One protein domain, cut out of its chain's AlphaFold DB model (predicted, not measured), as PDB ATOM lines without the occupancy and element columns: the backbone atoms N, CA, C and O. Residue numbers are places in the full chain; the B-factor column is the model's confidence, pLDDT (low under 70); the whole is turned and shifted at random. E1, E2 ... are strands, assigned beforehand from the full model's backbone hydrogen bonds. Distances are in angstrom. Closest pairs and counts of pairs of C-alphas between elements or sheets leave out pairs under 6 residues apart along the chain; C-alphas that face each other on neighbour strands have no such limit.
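What this domain is: This is residues 151 to 261 of the 283 residues of an uncharacterized protein of Firmicutes bacterium AM59-13 (UniProt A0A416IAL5). Two sheets lie partly face to face as a sandwich, the six strands E4 E5 E6 E7 E9 E10 over the five strands E3 E2 E1 E8 E11, their strands crossed at 30 degrees. The sheets come near each other at E3 and E5 and again at E8, E9 and E10, while the edge strand E4 lies away from the other sheet. The printed part has 111 residues, with eleven named strands, E1 to E11 in chain order, and no named helix; the class is all strand. Both sheets are mixed, with the orders E4 E5 E6 E7 E9 E10 and E3 E2 E1 E8 E11. The whole is compact, with a radius of gyration of the C-alphas of 13.4 A and spans of 41 by 33 by 23 A.

Where its parts are: In the larger sheet, E4 is residues 182 to 184, E5 191 to 196 (15.9 A), E6 206 to 213 (22.6 A), E7 218 to 224 (16.6 A), E9 241 to 243 and E10 246 to 248. C-alpha 206 is at (114.387, 107.044, 91.794). In the other, E3 is residues 175 to 179, E2 168 to 172, E1 154 to 159 (15.3 A), E8 230 to 235 (16.0 A) and E11 253 to 256. E1 begins with C-alpha 154 at (123.223, 103.206, 88.063), and E11 ends with C-alpha 256 at (128.504, 109.961, 83.567).

How they stand to each other: E4 E5 E6 E7 form a meander, each strand the antiparallel neighbour of the one before; N 182 and O 193 are 2.8 A apart, N 194 and O 208 2.8 A, and N 211 and O 220 2.8 A. E7 and E9 are parallel, with N 219 and O 242 at 2.8 A. E9 and E10 are a hairpin, with N 248 and O 241 at 2.7 A. The sheet is strongly twisted. In the other sheet E1 E2 E3 form a meander, with N 156 and O 169 at 2.7 A and N 172 and O 175 at 2.8 A. E1 and E8 are parallel, with N 159 and O 234 at 2.8 A. E8 and E11 are antiparallel, with N 233 and O 254 at 2.8 A. Between the sheets, the closest C-alphas of E3 and E5, Val 179 and Tyr 194, are 6.0 A apart, and those of E8 and E9, Asn 235 and Leu 241, 6.3 A. E4 and E1 are apart.

The domain as a whole: The C-alphas farthest apart, of Glu 200 and Tyr 239, are 42.6 A from each other. The printed part has no cut, and no link is long. The mean pLDDT of the printed part is 90.7; residues 259 to 261 are under 70.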
ATOM      1  N   TYR A 151     126.638  97.663  86.465       96.81
ATOM      2  CA  TYR A 151     127.019  98.969  86.988       96.81
ATOM      3  C   TYR A 151     126.330  99.195  88.329       96.81
ATOM      4  O   TYR A 151     125.107  99.151  88.409       96.81
ATOM      5  N   GLU A 152     127.106  99.431  89.379       94.38
ATOM      6  CA  GLU A 152     126.589  99.710  90.723       94.38
ATOM      7  C   GLU A 152     125.898 101.077  90.779       94.38
ATOM      8  O   GLU A 152     126.390 102.042  90.185       94.38
ATOM      9  N   ASP A 153     124.771 101.161  91.487       95.06
ATOM     10  CA  ASP A 153     124.015 102.395  91.711       95.06
ATOM     11  C   ASP A 153     123.826 103.242  90.440       95.06
ATOM     12  O   ASP A 153     124.181 104.425  90.370       95.06
ATOM     13  N   CYS A 154     123.311 102.618  89.385       96.50
ATOM     14  CA  CYS A 154     123.223 103.206  88.063       96.50
ATOM     15  C   CYS A 154     121.796 103.392  87.557       96.50
ATOM     16  O   CYS A 154     120.854 102.682  87.923       96.50
ATOM     17  N   VAL A 155     121.688 104.305  86.596       97.56
ATOM     18  CA  VAL A 155     120.651 104.265  85.569       97.56
ATOM     19  C   VAL A 155     121.285 103.984  84.212       97.56
ATOM     20  O   VAL A 155     122.320 104.552  83.876       97.56
ATOM     21  N   TYR A 156     120.665 103.123  83.416       98.50
ATOM     22  CA  TYR A 156     121.088 102.747  82.074       98.50
ATOM     23  C   TYR A 156     120.000 103.093  81.059       98.50
ATOM     24  O   TYR A 156     118.839 102.711  81.226       98.50
ATOM     25  N   ILE A 157     120.376 103.796  79.990       98.00
ATOM     26  CA  ILE A 157     119.456 104.180  78.913       98.00
ATOM     27  C   ILE A 157     120.098 103.870  77.559       98.00
ATOM     28  O   ILE A 157     121.142 104.422  77.206       98.00
ATOM     29  N   GLU A 158     119.431 103.034  76.762       97.38
ATOM     30  CA  GLU A 158     119.694 102.922  75.325       97.38
ATOM     31  C   GLU A 158     118.839 103.952  74.579       97.38
ATOM     32  O   GLU A 158     117.648 103.749  74.349       97.38
ATOM     33  N   VAL A 159     119.436 105.091  74.238       96.69
ATOM     34  CA  VAL A 159     118.716 106.255  73.724       96.69
ATOM     35  C   VAL A 159     118.414 106.081  72.238       96.69
ATOM     36  O   VAL A 159     119.294 106.252  71.394       96.69
ATOM     37  N   SER A 160     117.146 105.812  71.924       93.38
ATOM     38  CA  SER A 160     116.583 105.883  70.563       93.38
ATOM     39  C   SER A 160     115.726 107.145  70.383       93.38
ATOM     40  O   SER A 160     115.738 107.788  69.330       93.38
ATOM     41  N   SER A 161     115.033 107.573  71.444       91.31
ATOM     42  CA  SER A 161     114.233 108.800  71.470       91.31
ATOM     43  C   SER A 161     114.636 109.711  72.623       91.31
ATOM     44  O   SER A 161     114.738 109.277  73.768       91.31
ATOM     45  N   VAL A 162     114.851 110.989  72.296       93.56
ATOM     46  CA  VAL A 162     115.227 112.036  73.255       93.56
ATOM     47  C   VAL A 162     113.984 112.737  73.799       93.56
ATOM     48  O   VAL A 162     113.836 112.821  75.008       93.56
ATOM     49  N   HIS A 163     113.062 113.183  72.940       91.25
ATOM     50  CA  HIS A 163     111.889 113.960  73.368       91.25
ATOM     51  C   HIS A 163     110.822 113.136  74.094       91.25
ATOM     52  O   HIS A 163     110.205 113.640  75.020       91.25
ATOM     53  N   SER A 164     110.615 111.876  73.701       89.75
ATOM     54  CA  SER A 164     109.663 110.985  74.385       89.75
ATOM     55  C   SER A 164     110.317 110.118  75.461       89.75
ATOM     56  O   SER A 164     109.626 109.379  76.149       89.75
ATOM     57  N   GLY A 165     111.648 110.146  75.556       92.62
ATOM     58  CA  GLY A 165     112.416 109.205  76.360       92.62
ATOM     59  C   GLY A 165     112.491 107.795  75.779       92.62
ATOM     60  O   GLY A 165     111.734 107.401  74.891       92.62
ATOM     61  N   SER A 166     113.459 107.042  76.291       94.94
ATOM     62  CA  SER A 166     113.644 105.607  76.048       94.94
ATOM     63  C   SER A 166     113.536 104.891  77.395       94.94
ATOM     64  O   SER A 166     113.721 105.526  78.425       94.94
ATOM     65  N   LYS A 167     113.220 103.593  77.436       95.62
ATOM     66  CA  LYS A 167     113.126 102.876  78.723       95.62
ATOM     67  C   LYS A 167     114.431 103.018  79.519       95.62
ATOM     68  O   LYS A 167     115.512 102.853  78.951       95.62
ATOM     69  N   LEU A 168     114.310 103.295  80.815       97.31
ATOM     70  CA  LEU A 168     115.431 103.386  81.744       97.31
ATOM     71  C   LEU A 168     115.482 102.105  82.570       97.31
ATOM     72  O   LEU A 168     114.493 101.751  83.208       97.31
ATOM     73  N   ALA A 169     116.623 101.425  82.567       98.12
ATOM     74  CA  ALA A 169     116.916 100.358  83.516       98.12
ATOM     75  C   ALA A 169     117.693 100.919  84.699       98.12
ATOM     76  O   ALA A 169     118.530 101.797  84.514       98.12
ATOM     77  N   TYR A 170     117.421 100.441  85.905       97.06
ATOM     78  CA  TYR A 170     118.141 100.870  87.098       97.06
ATOM     79  C   TYR A 170     118.685  99.672  87.864       97.06
ATOM     80  O   TYR A 170     118.113  98.580  87.820       97.06
ATOM     81  N   HIS A 171     119.780  99.918  88.571       97.00
ATOM     82  CA  HIS A 171     120.365  99.034  89.567       97.00
ATOM     83  C   HIS A 171     120.824  99.922  90.722       97.00
ATOM     84  O   HIS A 171     121.798 100.645  90.565       97.00
ATOM     85  N   LEU A 172     120.071  99.948  91.820       94.19
ATOM     86  CA  LEU A 172     120.267 100.850  92.960       94.19
ATOM     87  C   LEU A 172     120.262 100.028  94.250       94.19
ATOM     88  O   LEU A 172     119.211  99.526  94.656       94.19
ATOM     89  N   GLY A 173     121.426  99.870  94.882       91.06
ATOM     90  CA  GLY A 173     121.631  98.840  95.902       91.06
ATOM     91  C   GLY A 173     121.189  97.467  95.386       91.06
ATOM     92  O   GLY A 173     121.537  97.073  94.278       91.06
ATOM     93  N   ASP A 174     120.347  96.770  96.150       91.25
ATOM     94  CA  ASP A 174     119.806  95.459  95.760       91.25
ATOM     95  C   ASP A 174     118.624  95.540  94.769       91.25
ATOM     96  O   ASP A 174     118.133  94.516  94.288       91.25
ATOM     97  N   ALA A 175     118.122  96.743  94.469       92.50
ATOM     98  CA  ALA A 175     116.943  96.924  93.631       92.50
ATOM     99  C   ALA A 175     117.320  97.048  92.151       92.50
ATOM    100  O   ALA A 175     118.102  97.914  91.758       92.50
ATOM    101  N   VAL A 176     116.689  96.231  91.305       94.88
ATOM    102  CA  VAL A 176     116.823  96.292  89.845       94.88
ATOM    103  C   VAL A 176     115.461  96.375  89.178       94.88
ATOM    104  O   VAL A 176     114.495  95.747  89.614       94.88
ATOM    105  N   GLY A 177     115.362  97.125  88.086       94.62
ATOM    106  CA  GLY A 177     114.099  97.222  87.367       94.62
ATOM    107  C   GLY A 177     114.121  98.167  86.180       94.62
ATOM    108  O   GLY A 177     115.173  98.592  85.708       94.62
ATOM    109  N   ILE A 178     112.922  98.473  85.684       96.12
ATOM    110  CA  ILE A 178     112.697  99.345  84.532       96.12
ATOM    111  C   ILE A 178     111.705 100.437  84.922       96.12
ATOM    112  O   ILE A 178     110.702 100.163  85.578       96.12
ATOM    113  N   VAL A 179     111.964 101.657  84.461       95.44
ATOM    114  CA  VAL A 179     111.040 102.789  84.525       95.44
ATOM    115  C   VAL A 179     110.782 103.284  83.105       95.44
ATOM    116  O   VAL A 179     111.709 103.503  82.319       95.44
ATOM    117  N   ASN A 180     109.505 103.427  82.758       95.25
ATOM    118  CA  ASN A 180     109.109 104.035  81.492       95.25
ATOM    119  C   ASN A 180     109.202 105.565  81.602       95.25
ATOM    120  O   ASN A 180     108.935 106.110  82.674       95.25
ATOM    121  N   PRO A 181     109.556 106.263  80.515       95.19
ATOM    122  CA  PRO A 181     109.588 107.717  80.522       95.19
ATOM    123  C   PRO A 181     108.181 108.300  80.680       95.19
ATOM    124  O   PRO A 181     107.241 107.882  80.004       95.19
ATOM    125  N   GLY A 182     108.055 109.309  81.532       93.44
ATOM    126  CA  GLY A 182     106.985 110.296  81.483       93.44
ATOM    127  C   GLY A 182     107.443 111.533  80.713       93.44
ATOM    128  O   GLY A 182     108.631 111.861  80.710       93.44
ATOM    129  N   VAL A 183     106.503 112.239  80.086       90.06
ATOM    130  CA  VAL A 183     106.741 113.562  79.492       90.06
ATOM    131  C   VAL A 183     105.937 114.584  80.283       90.06
ATOM    132  O   VAL A 183     104.716 114.474  80.383       90.06
ATOM    133  N   HIS A 184     106.621 115.570  80.856       87.06
ATOM    134  CA  HIS A 184     105.997 116.711  81.516       87.06
ATOM    135  C   HIS A 184     106.028 117.898  80.565       87.06
ATOM    136  O   HIS A 184     107.108 118.344  80.164       87.06
ATOM    137  N   ILE A 185     104.835 118.389  80.229       83.88
ATOM    138  CA  ILE A 185     104.644 119.559  79.376       83.88
ATOM    139  C   ILE A 185     104.773 120.797  80.257       83.88
ATOM    140  O   ILE A 185     103.902 121.085  81.079       83.88
ATOM    141  N   GLY A 186     105.896 121.494  80.117       75.88
ATOM    142  CA  GLY A 186     106.203 122.668  80.921       75.88
ATOM    143  C   GLY A 186     105.736 123.949  80.238       75.88
ATOM    144  O   GLY A 186     105.712 124.048  79.017       75.88
ATOM    145  N   MET A 187     105.443 124.988  81.023       75.69
ATOM    146  CA  MET A 187     105.115 126.313  80.473       75.69
ATOM    147  C   MET A 187     106.269 126.920  79.650       75.69
ATOM    148  O   MET A 187     106.028 127.712  78.743       75.69
ATOM    149  N   PHE A 188     107.517 126.563  79.976       75.44
ATOM    150  CA  PHE A 188     108.722 127.114  79.344       75.44
ATOM    151  C   PHE A 188     109.557 126.068  78.611       75.44
ATOM    152  O   PHE A 188     110.191 126.384  77.607       75.44
ATOM    153  N   GLN A 189     109.594 124.842  79.128       80.62
ATOM    154  CA  GLN A 189     110.351 123.756  78.536       80.62
ATOM    155  C   GLN A 189     109.780 122.409  78.980       80.62
ATOM    156  O   GLN A 189     109.581 122.185  80.176       80.62
ATOM    157  N   ASP A 190     109.563 121.518  78.017       88.62
ATOM    158  CA  ASP A 190     109.173 120.136  78.283       88.62
ATOM    159  C   ASP A 190     110.341 119.351  78.877       88.62
ATOM    160  O   ASP A 190     111.508 119.624  78.589       88.62
ATOM    161  N   SER A 191     110.035 118.348  79.692       90.75
ATOM    162  CA  SER A 191     111.040 117.477  80.306       90.75
ATOM    163  C   SER A 191     110.626 116.017  80.228       90.75
ATOM    164  O   SER A 191     109.437 115.692  80.211       90.75
ATOM    165  N   VAL A 192     111.622 115.137  80.196       94.94
ATOM    166  CA  VAL A 192     111.426 113.695  80.334       94.94
ATOM    167  C   VAL A 192     111.767 113.307  81.763       94.94
ATOM    168  O   VAL A 192     112.820 113.699  82.271       94.94
ATOM    169  N   LEU A 193     110.882 112.542  82.399       93.88
ATOM    170  CA  LEU A 193     110.991 112.141  83.799       93.88
ATOM    171  C   LEU A 193     110.965 110.625  83.914       93.88
ATOM    172  O   LEU A 193     110.097 109.963  83.350       93.88
ATOM    173  N   TYR A 194     111.873 110.095  84.716       95.12
ATOM    174  CA  TYR A 194     111.829 108.732  85.213       95.12
ATOM    175  C   TYR A 194     111.676 108.839  86.717       95.12
ATOM    176  O   TYR A 194     112.613 109.230  87.410       95.12
ATOM    177  N   MET A 195     110.469 108.555  87.195       90.81
ATOM    178  CA  MET A 195     110.126 108.677  88.604       90.81
ATOM    179  C   MET A 195     109.581 107.356  89.119       90.81
ATOM    180  O   MET A 195     108.704 106.745  88.505       90.81
ATOM    181  N   LYS A 196     110.087 106.947  90.274       89.19
ATOM    182  CA  LYS A 196     109.595 105.831  91.068       89.19
ATOM    183  C   LYS A 196     109.626 106.260  92.527       89.19
ATOM    184  O   LYS A 196     110.675 106.648  93.035       89.19
ATOM    185  N   TYR A 197     108.475 106.206  93.181       85.06
ATOM    186  CA  TYR A 197     108.353 106.532  94.597       85.06
ATOM    187  C   TYR A 197     108.565 105.275  95.433       85.06
ATOM    188  O   TYR A 197     108.090 104.204  95.056       85.06
ATOM    189  N   ALA A 198     109.259 105.421  96.560       82.62
ATOM    190  CA  ALA A 198     109.364 104.351  97.539       82.62
ATOM    191  C   ALA A 198     107.982 104.035  98.129       82.62
ATOM    192  O   ALA A 198     107.202 104.941  98.436       82.62
ATOM    193  N   THR A 199     107.701 102.752  98.311       83.06
ATOM    194  CA  THR A 199     106.536 102.231  99.031       83.06
ATOM    195  C   THR A 199     107.006 101.323 100.169       83.06
ATOM    196  O   THR A 199     108.192 101.014 100.274       83.06
ATOM    197  N   GLU A 200     106.089 100.883 101.034       80.12
ATOM    198  CA  GLU A 200     106.419  99.906 102.085       80.12
ATOM    199  C   GLU A 200     106.927  98.573 101.506       80.12
ATOM    200  O   GLU A 200     107.774  97.921 102.112       80.12
ATOM    201  N   GLU A 201     106.439  98.187 100.325       80.81
ATOM    202  CA  GLU A 201     106.810  96.941  99.637       80.81
ATOM    203  C   GLU A 201     108.071  97.089  98.772       80.81
ATOM    204  O   GLU A 201     108.783  96.113  98.541       80.81
ATOM    205  N   ASP A 202     108.361  98.302  98.300       80.19
ATOM    206  CA  ASP A 202     109.499  98.608  97.441       80.19
ATOM    207  C   ASP A 202     110.152  99.928  97.890       80.19
ATOM    208  O   ASP A 202     109.771 101.011  97.431       80.19
ATOM    209  N   PRO A 203     111.147  99.867  98.792       81.00
ATOM    210  CA  PRO A 203     111.746 101.060  99.383       81.00
ATOM    211  C   PRO A 203     112.635 101.835  98.399       81.00
ATOM    212  O   PRO A 203     113.133 102.912  98.733       81.00
ATOM    213  N   CYS A 204     112.873 101.313  97.191       86.06
ATOM    214  CA  CYS A 204     113.722 101.974  96.214       86.06
ATOM    215  C   CYS A 204     112.971 103.131  95.542       86.06
ATOM    216  O   CYS A 204     112.066 102.917  94.732       86.06
ATOM    217  N   ALA A 205     113.421 104.358  95.791       88.81
ATOM    218  CA  ALA A 205     113.009 105.537  95.039       88.81
ATOM    219  C   ALA A 205     114.042 105.927  93.972       88.81
ATOM    220  O   ALA A 205     115.246 105.718  94.141       88.81
ATOM    221  N   LEU A 206     113.566 106.528  92.886       89.75
ATOM    222  CA  LEU A 206     114.387 107.044  91.794       89.75
ATOM    223  C   LEU A 206     113.717 108.276  91.182       89.75
ATOM    224  O   LEU A 206     112.530 108.244  90.867       89.75
ATOM    225  N   ASP A 207     114.493 109.337  90.984       91.00
ATOM    226  CA  ASP A 207     114.121 110.520  90.213       91.00
ATOM    227  C   ASP A 207     115.290 110.904  89.292       91.00
ATOM    228  O   ASP A 207     116.363 111.325  89.731       91.00
ATOM    229  N   PHE A 208     115.100 110.706  87.990       92.69
ATOM    230  CA  PHE A 208     116.041 111.116  86.956       92.69
ATOM    231  C   PHE A 208     115.277 111.865  85.871       92.69
ATOM    232  O   PHE A 208     114.338 111.337  85.276       92.69
ATOM    233  N   ARG A 209     115.675 113.104  85.597       92.88
ATOM    234  CA  ARG A 209     114.995 113.981  84.642       92.88
ATOM    235  C   ARG A 209     115.996 114.664  83.746       92.88
ATOM    236  O   ARG A 209     117.085 115.046  84.178       92.88
ATOM    237  N   TYR A 210     115.593 114.903  82.510       93.25
ATOM    238  CA  TYR A 210     116.371 115.726  81.602       93.25
ATOM    239  C   TYR A 210     115.471 116.590  80.728       93.25
ATOM    240  O   TYR A 210     114.322 116.258  80.432       93.25
ATOM    241  N   PHE A 211     116.040 117.699  80.281       92.50
ATOM    242  CA  PHE A 211     115.485 118.529  79.239       92.50
ATOM    243  C   PHE A 211     115.926 118.002  77.871       92.50
ATOM    244  O   PHE A 211     117.128 117.998  77.575       92.50
ATOM    245  N   PRO A 212     114.993 117.549  77.019       93.31
ATOM    246  CA  PRO A 212     115.293 117.332  75.619       93.31
ATOM    247  C   PRO A 212     115.507 118.689  74.936       93.31
ATOM    248  O   PRO A 212     114.713 119.619  75.088       93.31
ATOM    249  N   LYS A 213     116.613 118.824  74.199       89.00
ATOM    250  CA  LYS A 213     116.965 120.040  73.453       89.00
ATOM    251  C   LYS A 213     117.403 119.710  72.021       89.00
ATOM    252  O   LYS A 213     117.696 118.563  71.663       89.00
ATOM    253  N   GLY A 214     117.480 120.762  71.205       83.00
ATOM    254  CA  GLY A 214     117.911 120.686  69.810       83.00
ATOM    255  C   GLY A 214     116.938 119.896  68.935       83.00
ATOM    256  O   GLY A 214     115.766 119.732  69.261       83.00
ATOM    257  N   PHE A 215     117.432 119.343  67.829       81.81
ATOM    258  CA  PHE A 215     116.633 118.518  66.913       81.81
ATOM    259  C   PHE A 215     116.491 117.066  67.411       81.81
ATOM    260  O   PHE A 215     116.522 116.114  66.631       81.81
ATOM    261  N   GLY A 216     116.358 116.883  68.730       82.81
ATOM    262  CA  GLY A 216     116.204 115.576  69.371       82.81
ATOM    263  C   GLY A 216     117.514 114.818  69.544       82.81
ATOM    264  O   GLY A 216     117.532 113.590  69.450       82.81
ATOM    265  N   ASN A 217     118.607 115.539  69.771       92.25
ATOM    266  CA  ASN A 217     119.947 114.981  69.933       92.25
ATOM    267  C   ASN A 217     120.664 115.478  71.194       92.25
ATOM    268  O   ASN A 217     121.819 115.120  71.381       92.25
ATOM    269  N   VAL A 218     120.016 116.284  72.040       94.75
ATOM    270  CA  VAL A 218     120.613 116.805  73.275       94.75
ATOM    271  C   VAL A 218     119.757 116.408  74.471       94.75
ATOM    272  O   VAL A 218     118.551 116.658  74.489       94.75
ATOM    273  N   MET A 219     120.398 115.805  75.464       95.44
ATOM    274  CA  MET A 219     119.847 115.462  76.768       95.44
ATOM    275  C   MET A 219     120.626 116.236  77.827       95.44
ATOM    276  O   MET A 219     121.814 115.994  78.036       95.44
ATOM    277  N   GLU A 220     119.968 117.183  78.484       92.56
ATOM    278  CA  GLU A 220     120.580 117.970  79.554       92.56
ATOM    279  C   GLU A 220     119.904 117.623  80.871       92.56
ATOM    280  O   GLU A 220     118.708 117.861  81.034       92.56
ATOM    281  N   THR A 221     120.645 117.003  81.785       90.44
ATOM    282  CA  THR A 221     120.119 116.593  83.085       90.44
ATOM    283  C   THR A 221     119.523 117.796  83.804       90.44
ATOM    284  O   THR A 221     120.159 118.840  83.949       90.44
ATOM    285  N   TYR A 222     118.297 117.611  84.270       82.88
ATOM    286  CA  TYR A 222     117.546 118.574  85.059       82.88
ATOM    287  C   TYR A 222     117.522 118.177  86.537       82.88
ATOM    288  O   TYR A 222     117.772 119.000  87.408       82.88
ATOM    289  N   SER A 223     117.269 116.898  86.816       84.44
ATOM    290  CA  SER A 223     117.252 116.344  88.169       84.44
ATOM    291  C   SER A 223     117.831 114.934  88.163       84.44
ATOM    292  O   SER A 223     117.712 114.210  87.174       84.44
ATOM    293  N   TRP A 224     118.491 114.566  89.254       87.00
ATOM    294  CA  TRP A 224     119.180 113.294  89.420       87.00
ATOM    295  C   TRP A 224     119.278 113.000  90.926       87.00
ATOM    296  O   TRP A 224     119.952 113.732  91.650       87.00
ATOM    297  N   SER A 225     118.622 111.937  91.407       85.62
ATOM    298  CA  SER A 225     118.642 111.527  92.822       85.62
ATOM    299  C   SER A 225     120.024 111.100  93.329       85.62
ATOM    300  O   SER A 225     120.736 110.353  92.666       85.62
ATOM    301  N   ASP A 226     120.369 111.473  94.564       84.31
ATOM    302  CA  ASP A 226     121.699 111.223  95.152       84.31
ATOM    303  C   ASP A 226     122.089 109.728  95.279       84.31
ATOM    304  O   ASP A 226     123.276 109.406  95.400       84.31
ATOM    305  N   ASN A 227     121.120 108.804  95.269       87.25
ATOM    306  CA  ASN A 227     121.366 107.356  95.271       87.25
ATOM    307  C   ASN A 227     121.800 106.815  93.902       87.25
ATOM    308  O   ASN A 227     122.361 105.731  93.843       87.25
ATOM    309  N   ILE A 228     121.602 107.565  92.820       92.25
ATOM    310  CA  ILE A 228     122.133 107.223  91.503       92.25
ATOM    311  C   ILE A 228     123.569 107.771  91.444       92.25
ATOM    312  O   ILE A 228     123.789 108.982  91.420       92.25
ATOM    313  N   LYS A 229     124.579 106.906  91.425       93.44
ATOM    314  CA  LYS A 229     125.997 107.303  91.344       93.44
ATOM    315  C   LYS A 229     126.481 107.489  89.917       93.44
ATOM    316  O   LYS A 229     127.447 108.220  89.697       93.44
ATOM    317  N   GLN A 230     125.806 106.868  88.953       95.25
ATOM    318  CA  GLN A 230     126.177 106.977  87.548       95.25
ATOM    319  C   GLN A 230     124.992 106.840  86.587       95.25
ATOM    320  O   GLN A 230     124.043 106.100  86.834       95.25
ATOM    321  N   ALA A 231     125.080 107.539  85.459       97.00
ATOM    322  CA  ALA A 231     124.192 107.367  84.319       97.00
ATOM    323  C   ALA A 231     125.006 106.788  83.167       97.00
ATOM    324  O   ALA A 231     125.981 107.384  82.710       97.00
ATOM    325  N   VAL A 232     124.603 105.614  82.707       98.19
ATOM    326  CA  VAL A 232     125.227 104.895  81.609       98.19
ATOM    327  C   VAL A 232     124.352 105.091  80.379       98.19
ATOM    328  O   VAL A 232     123.241 104.569  80.284       98.19
ATOM    329  N   ILE A 233     124.842 105.889  79.436       98.19
ATOM    330  CA  ILE A 233     124.083 106.314  78.264       98.19
ATOM    331  C   ILE A 233     124.681 105.655  77.031       98.19
ATOM    332  O   ILE A 233     125.847 105.873  76.700       98.19
ATOM    333  N   LYS A 234     123.864 104.869  76.332       98.00
ATOM    334  CA  LYS A 234     124.214 104.271  75.047       98.00
ATOM    335  C   LYS A 234     123.444 104.947  73.929       98.00
ATOM    336  O   LYS A 234     122.216 104.977  73.945       98.00
ATOM    337  N   ASN A 235     124.154 105.447  72.927       97.62
ATOM    338  CA  ASN A 235     123.533 106.058  71.763       97.62
ATOM    339  C   ASN A 235     123.128 104.982  70.742       97.62
ATOM    340  O   ASN A 235     123.985 104.390  70.090       97.62
ATOM    341  N   GLN A 236     121.827 104.738  70.573       95.31
ATOM    342  CA  GLN A 236     121.312 103.815  69.549       95.31
ATOM    343  C   GLN A 236     121.024 104.504  68.210       95.31
ATOM    344  O   GLN A 236     120.650 103.852  67.238       95.31
ATOM    345  N   LYS A 237     121.163 105.827  68.139       93.19
ATOM    346  CA  LYS A 237     120.800 106.617  66.963       93.19
ATOM    347  C   LYS A 237     121.915 106.557  65.928       93.19
ATOM    348  O   LYS A 237     123.092 106.438  66.254       93.19
ATOM    349  N   GLY A 238     121.550 106.741  64.661       92.56
ATOM    350  CA  GLY A 238     122.510 106.798  63.550       92.56
ATOM    351  C   GLY A 238     123.295 108.115  63.465       92.56
ATOM    352  O   GLY A 238     123.880 108.408  62.427       92.56
ATOM    353  N   TYR A 239     123.242 108.950  64.502       93.31
ATOM    354  CA  TYR A 239     123.910 110.248  64.591       93.31
ATOM    355  C   TYR A 239     124.291 110.548  66.042       93.31
ATOM    356  O   TYR A 239     123.766 109.921  66.963       93.31
ATOM    357  N   SER A 240     125.201 111.500  66.245       95.50
ATOM    358  CA  SER A 240     125.717 111.839  67.569       95.50
ATOM    359  C   SER A 240     124.627 112.320  68.527       95.50
ATOM    360  O   SER A 240     123.776 113.146  68.180       95.50
ATOM    361  N   LEU A 241     124.690 111.808  69.751       97.38
ATOM    362  CA  LEU A 241     123.904 112.242  70.897       97.38
ATOM    363  C   LEU A 241     124.781 113.146  71.763       97.38
ATOM    364  O   LEU A 241     125.977 112.915  71.866       97.38
ATOM    365  N   ILE A 242     124.211 114.159  72.401       96.38
ATOM    366  CA  ILE A 242     124.899 114.978  73.397       96.38
ATOM    367  C   ILE A 242     124.210 114.747  74.735       96.38
ATOM    368  O   ILE A 242     123.005 114.967  74.847       96.38
ATOM    369  N   PHE A 243     124.968 114.333  75.745       95.56
ATOM    370  CA  PHE A 243     124.501 114.216  77.121       95.56
ATOM    371  C   PHE A 243     125.351 115.126  78.008       95.56
ATOM    372  O   PHE A 243     126.572 115.007  78.006       95.56
ATOM    373  N   ASN A 244     124.729 116.076  78.715       92.44
ATOM    374  CA  ASN A 244     125.423 117.061  79.564       92.44
ATOM    375  C   ASN A 244     126.638 117.726  78.887       92.44
ATOM    376  O   ASN A 244     127.708 117.854  79.472       92.44
ATOM    377  N   HIS A 245     126.447 118.179  77.643       91.00
ATOM    378  CA  HIS A 245     127.461 118.835  76.801       91.00
ATOM    379  C   HIS A 245     128.595 117.937  76.287       91.00
ATOM    380  O   HIS A 245     129.472 118.429  75.579       91.00
ATOM    381  N   GLU A 246     128.560 116.636  76.561       94.69
ATOM    382  CA  GLU A 246     129.494 115.675  75.988       94.69
ATOM    383  C   GLU A 246     128.855 114.896  74.842       94.69
ATOM    384  O   GLU A 246     127.737 114.390  74.946       94.69
ATOM    385  N   GLU A 247     129.583 114.786  73.735       97.12
ATOM    386  CA  GLU A 247     129.157 114.009  72.576       97.12
ATOM    387  C   GLU A 247     129.328 112.502  72.827       97.12
ATOM    388  O   GLU A 247     130.333 112.068  73.386       97.12
ATOM    389  N   ILE A 248     128.357 111.710  72.381       97.81
ATOM    390  CA  ILE A 248     128.332 110.248  72.368       97.81
ATOM    391  C   ILE A 248     128.101 109.821  70.914       97.81
ATOM    392  O   ILE A 248     127.028 110.059  70.341       97.81
ATOM    393  N   ALA A 249     129.102 109.198  70.302       98.00
ATOM    394  CA  ALA A 249     129.054 108.756  68.914       98.00
ATOM    395  C   ALA A 249     127.986 107.659  68.697       98.00
ATOM    396  O   ALA A 249     127.578 106.988  69.649       98.00
ATOM    397  N   PRO A 250     127.504 107.442  67.458       96.94
ATOM    398  CA  PRO A 250     126.592 106.338  67.147       96.94
ATOM    399  C   PRO A 250     127.117 104.984  67.647       96.94
ATOM    400  O   PRO A 250     128.237 104.591  67.326       96.94
ATOM    401  N   GLY A 251     126.311 104.266  68.431       96.12
ATOM    402  CA  GLY A 251     126.662 102.969  69.022       96.12
ATOM    403  C   GLY A 251     127.554 103.037  70.269       96.12
ATOM    404  O   GLY A 251     127.732 102.015  70.935       96.12
ATOM    405  N   GLU A 252     128.094 104.209  70.615       98.25
ATOM    406  CA  GLU A 252     128.950 104.392  71.786       98.25
ATOM    407  C   GLU A 252     128.138 104.319  73.088       98.25
ATOM    408  O   GLU A 252     126.970 104.711  73.149       98.25
ATOM    409  N   THR A 253     128.777 103.807  74.144       98.31
ATOM    410  CA  THR A 253     128.277 103.850  75.523       98.31
ATOM    411  C   THR A 253     129.234 104.673  76.372       98.31
ATOM    412  O   THR A 253     130.430 104.386  76.387       98.31
ATOM    413  N   LYS A 254     128.712 105.665  77.092       97.69
ATOM    414  CA  LYS A 254     129.477 106.486  78.035       97.69
ATOM    415  C   LYS A 254     128.868 106.441  79.428       97.69
ATOM    416  O   LYS A 254     127.665 106.242  79.584       97.69
ATOM    417  N   VAL A 255     129.723 106.631  80.426       96.88
ATOM    418  CA  VAL A 255     129.359 106.665  81.843       96.88
ATOM    419  C   VAL A 255     129.553 108.084  82.355       96.88
ATOM    420  O   VAL A 255     130.628 108.659  82.197       96.88
ATOM    421  N   PHE A 256     128.521 108.626  82.988       94.94
ATOM    422  CA  PHE A 256     128.504 109.961  83.567       94.94
ATOM    423  C   PHE A 256     128.311 109.862  85.072       94.94
ATOM    424  O   PHE A 256     127.574 108.999  85.544       94.94
ATOM    425  N   THR A 257     128.937 110.761  85.825       90.75
ATOM    426  CA  THR A 257     128.776 110.857  87.284       90.75
ATOM    427  C   THR A 257     128.218 112.231  87.664       90.75
ATOM    428  O   THR A 257     128.439 113.194  86.926       90.75
ATOM    429  N   PRO A 258     127.546 112.389  88.816       77.19
ATOM    430  CA  PRO A 258     126.941 113.661  89.219       77.19
ATOM    431  C   PRO A 258     127.890 114.874  89.204       77.19
ATOM    432  O   PRO A 258     127.449 115.986  88.956       77.19
ATOM    433  N   VAL A 259     129.201 114.689  89.404       62.97
ATOM    434  CA  VAL A 259     130.190 115.791  89.399       62.97
ATOM    435  C   VAL A 259     130.427 116.358  87.991       62.97
ATOM    436  O   VAL A 259     130.834 117.509  87.841       62.97
ATOM    437  N   THR A 260     130.136 115.576  86.946       54.47
ATOM    438  CA  THR A 260     130.149 116.057  85.552       54.47
ATOM    439  C   THR A 260     128.954 116.967  85.231       54.47
ATOM    440  O   THR A 260     128.964 117.662  84.217       54.47
ATOM    441  N   HIS A 261     127.950 117.040  86.116       51.72
ATOM    442  CA  HIS A 261     126.822 117.963  86.012       51.72
ATOM    443  C   HIS A 261     127.140 119.289  86.717       51.72
ATOM    444  O   HIS A 261     127.410 119.337  87.916       51.72
TER     445      HIS A 261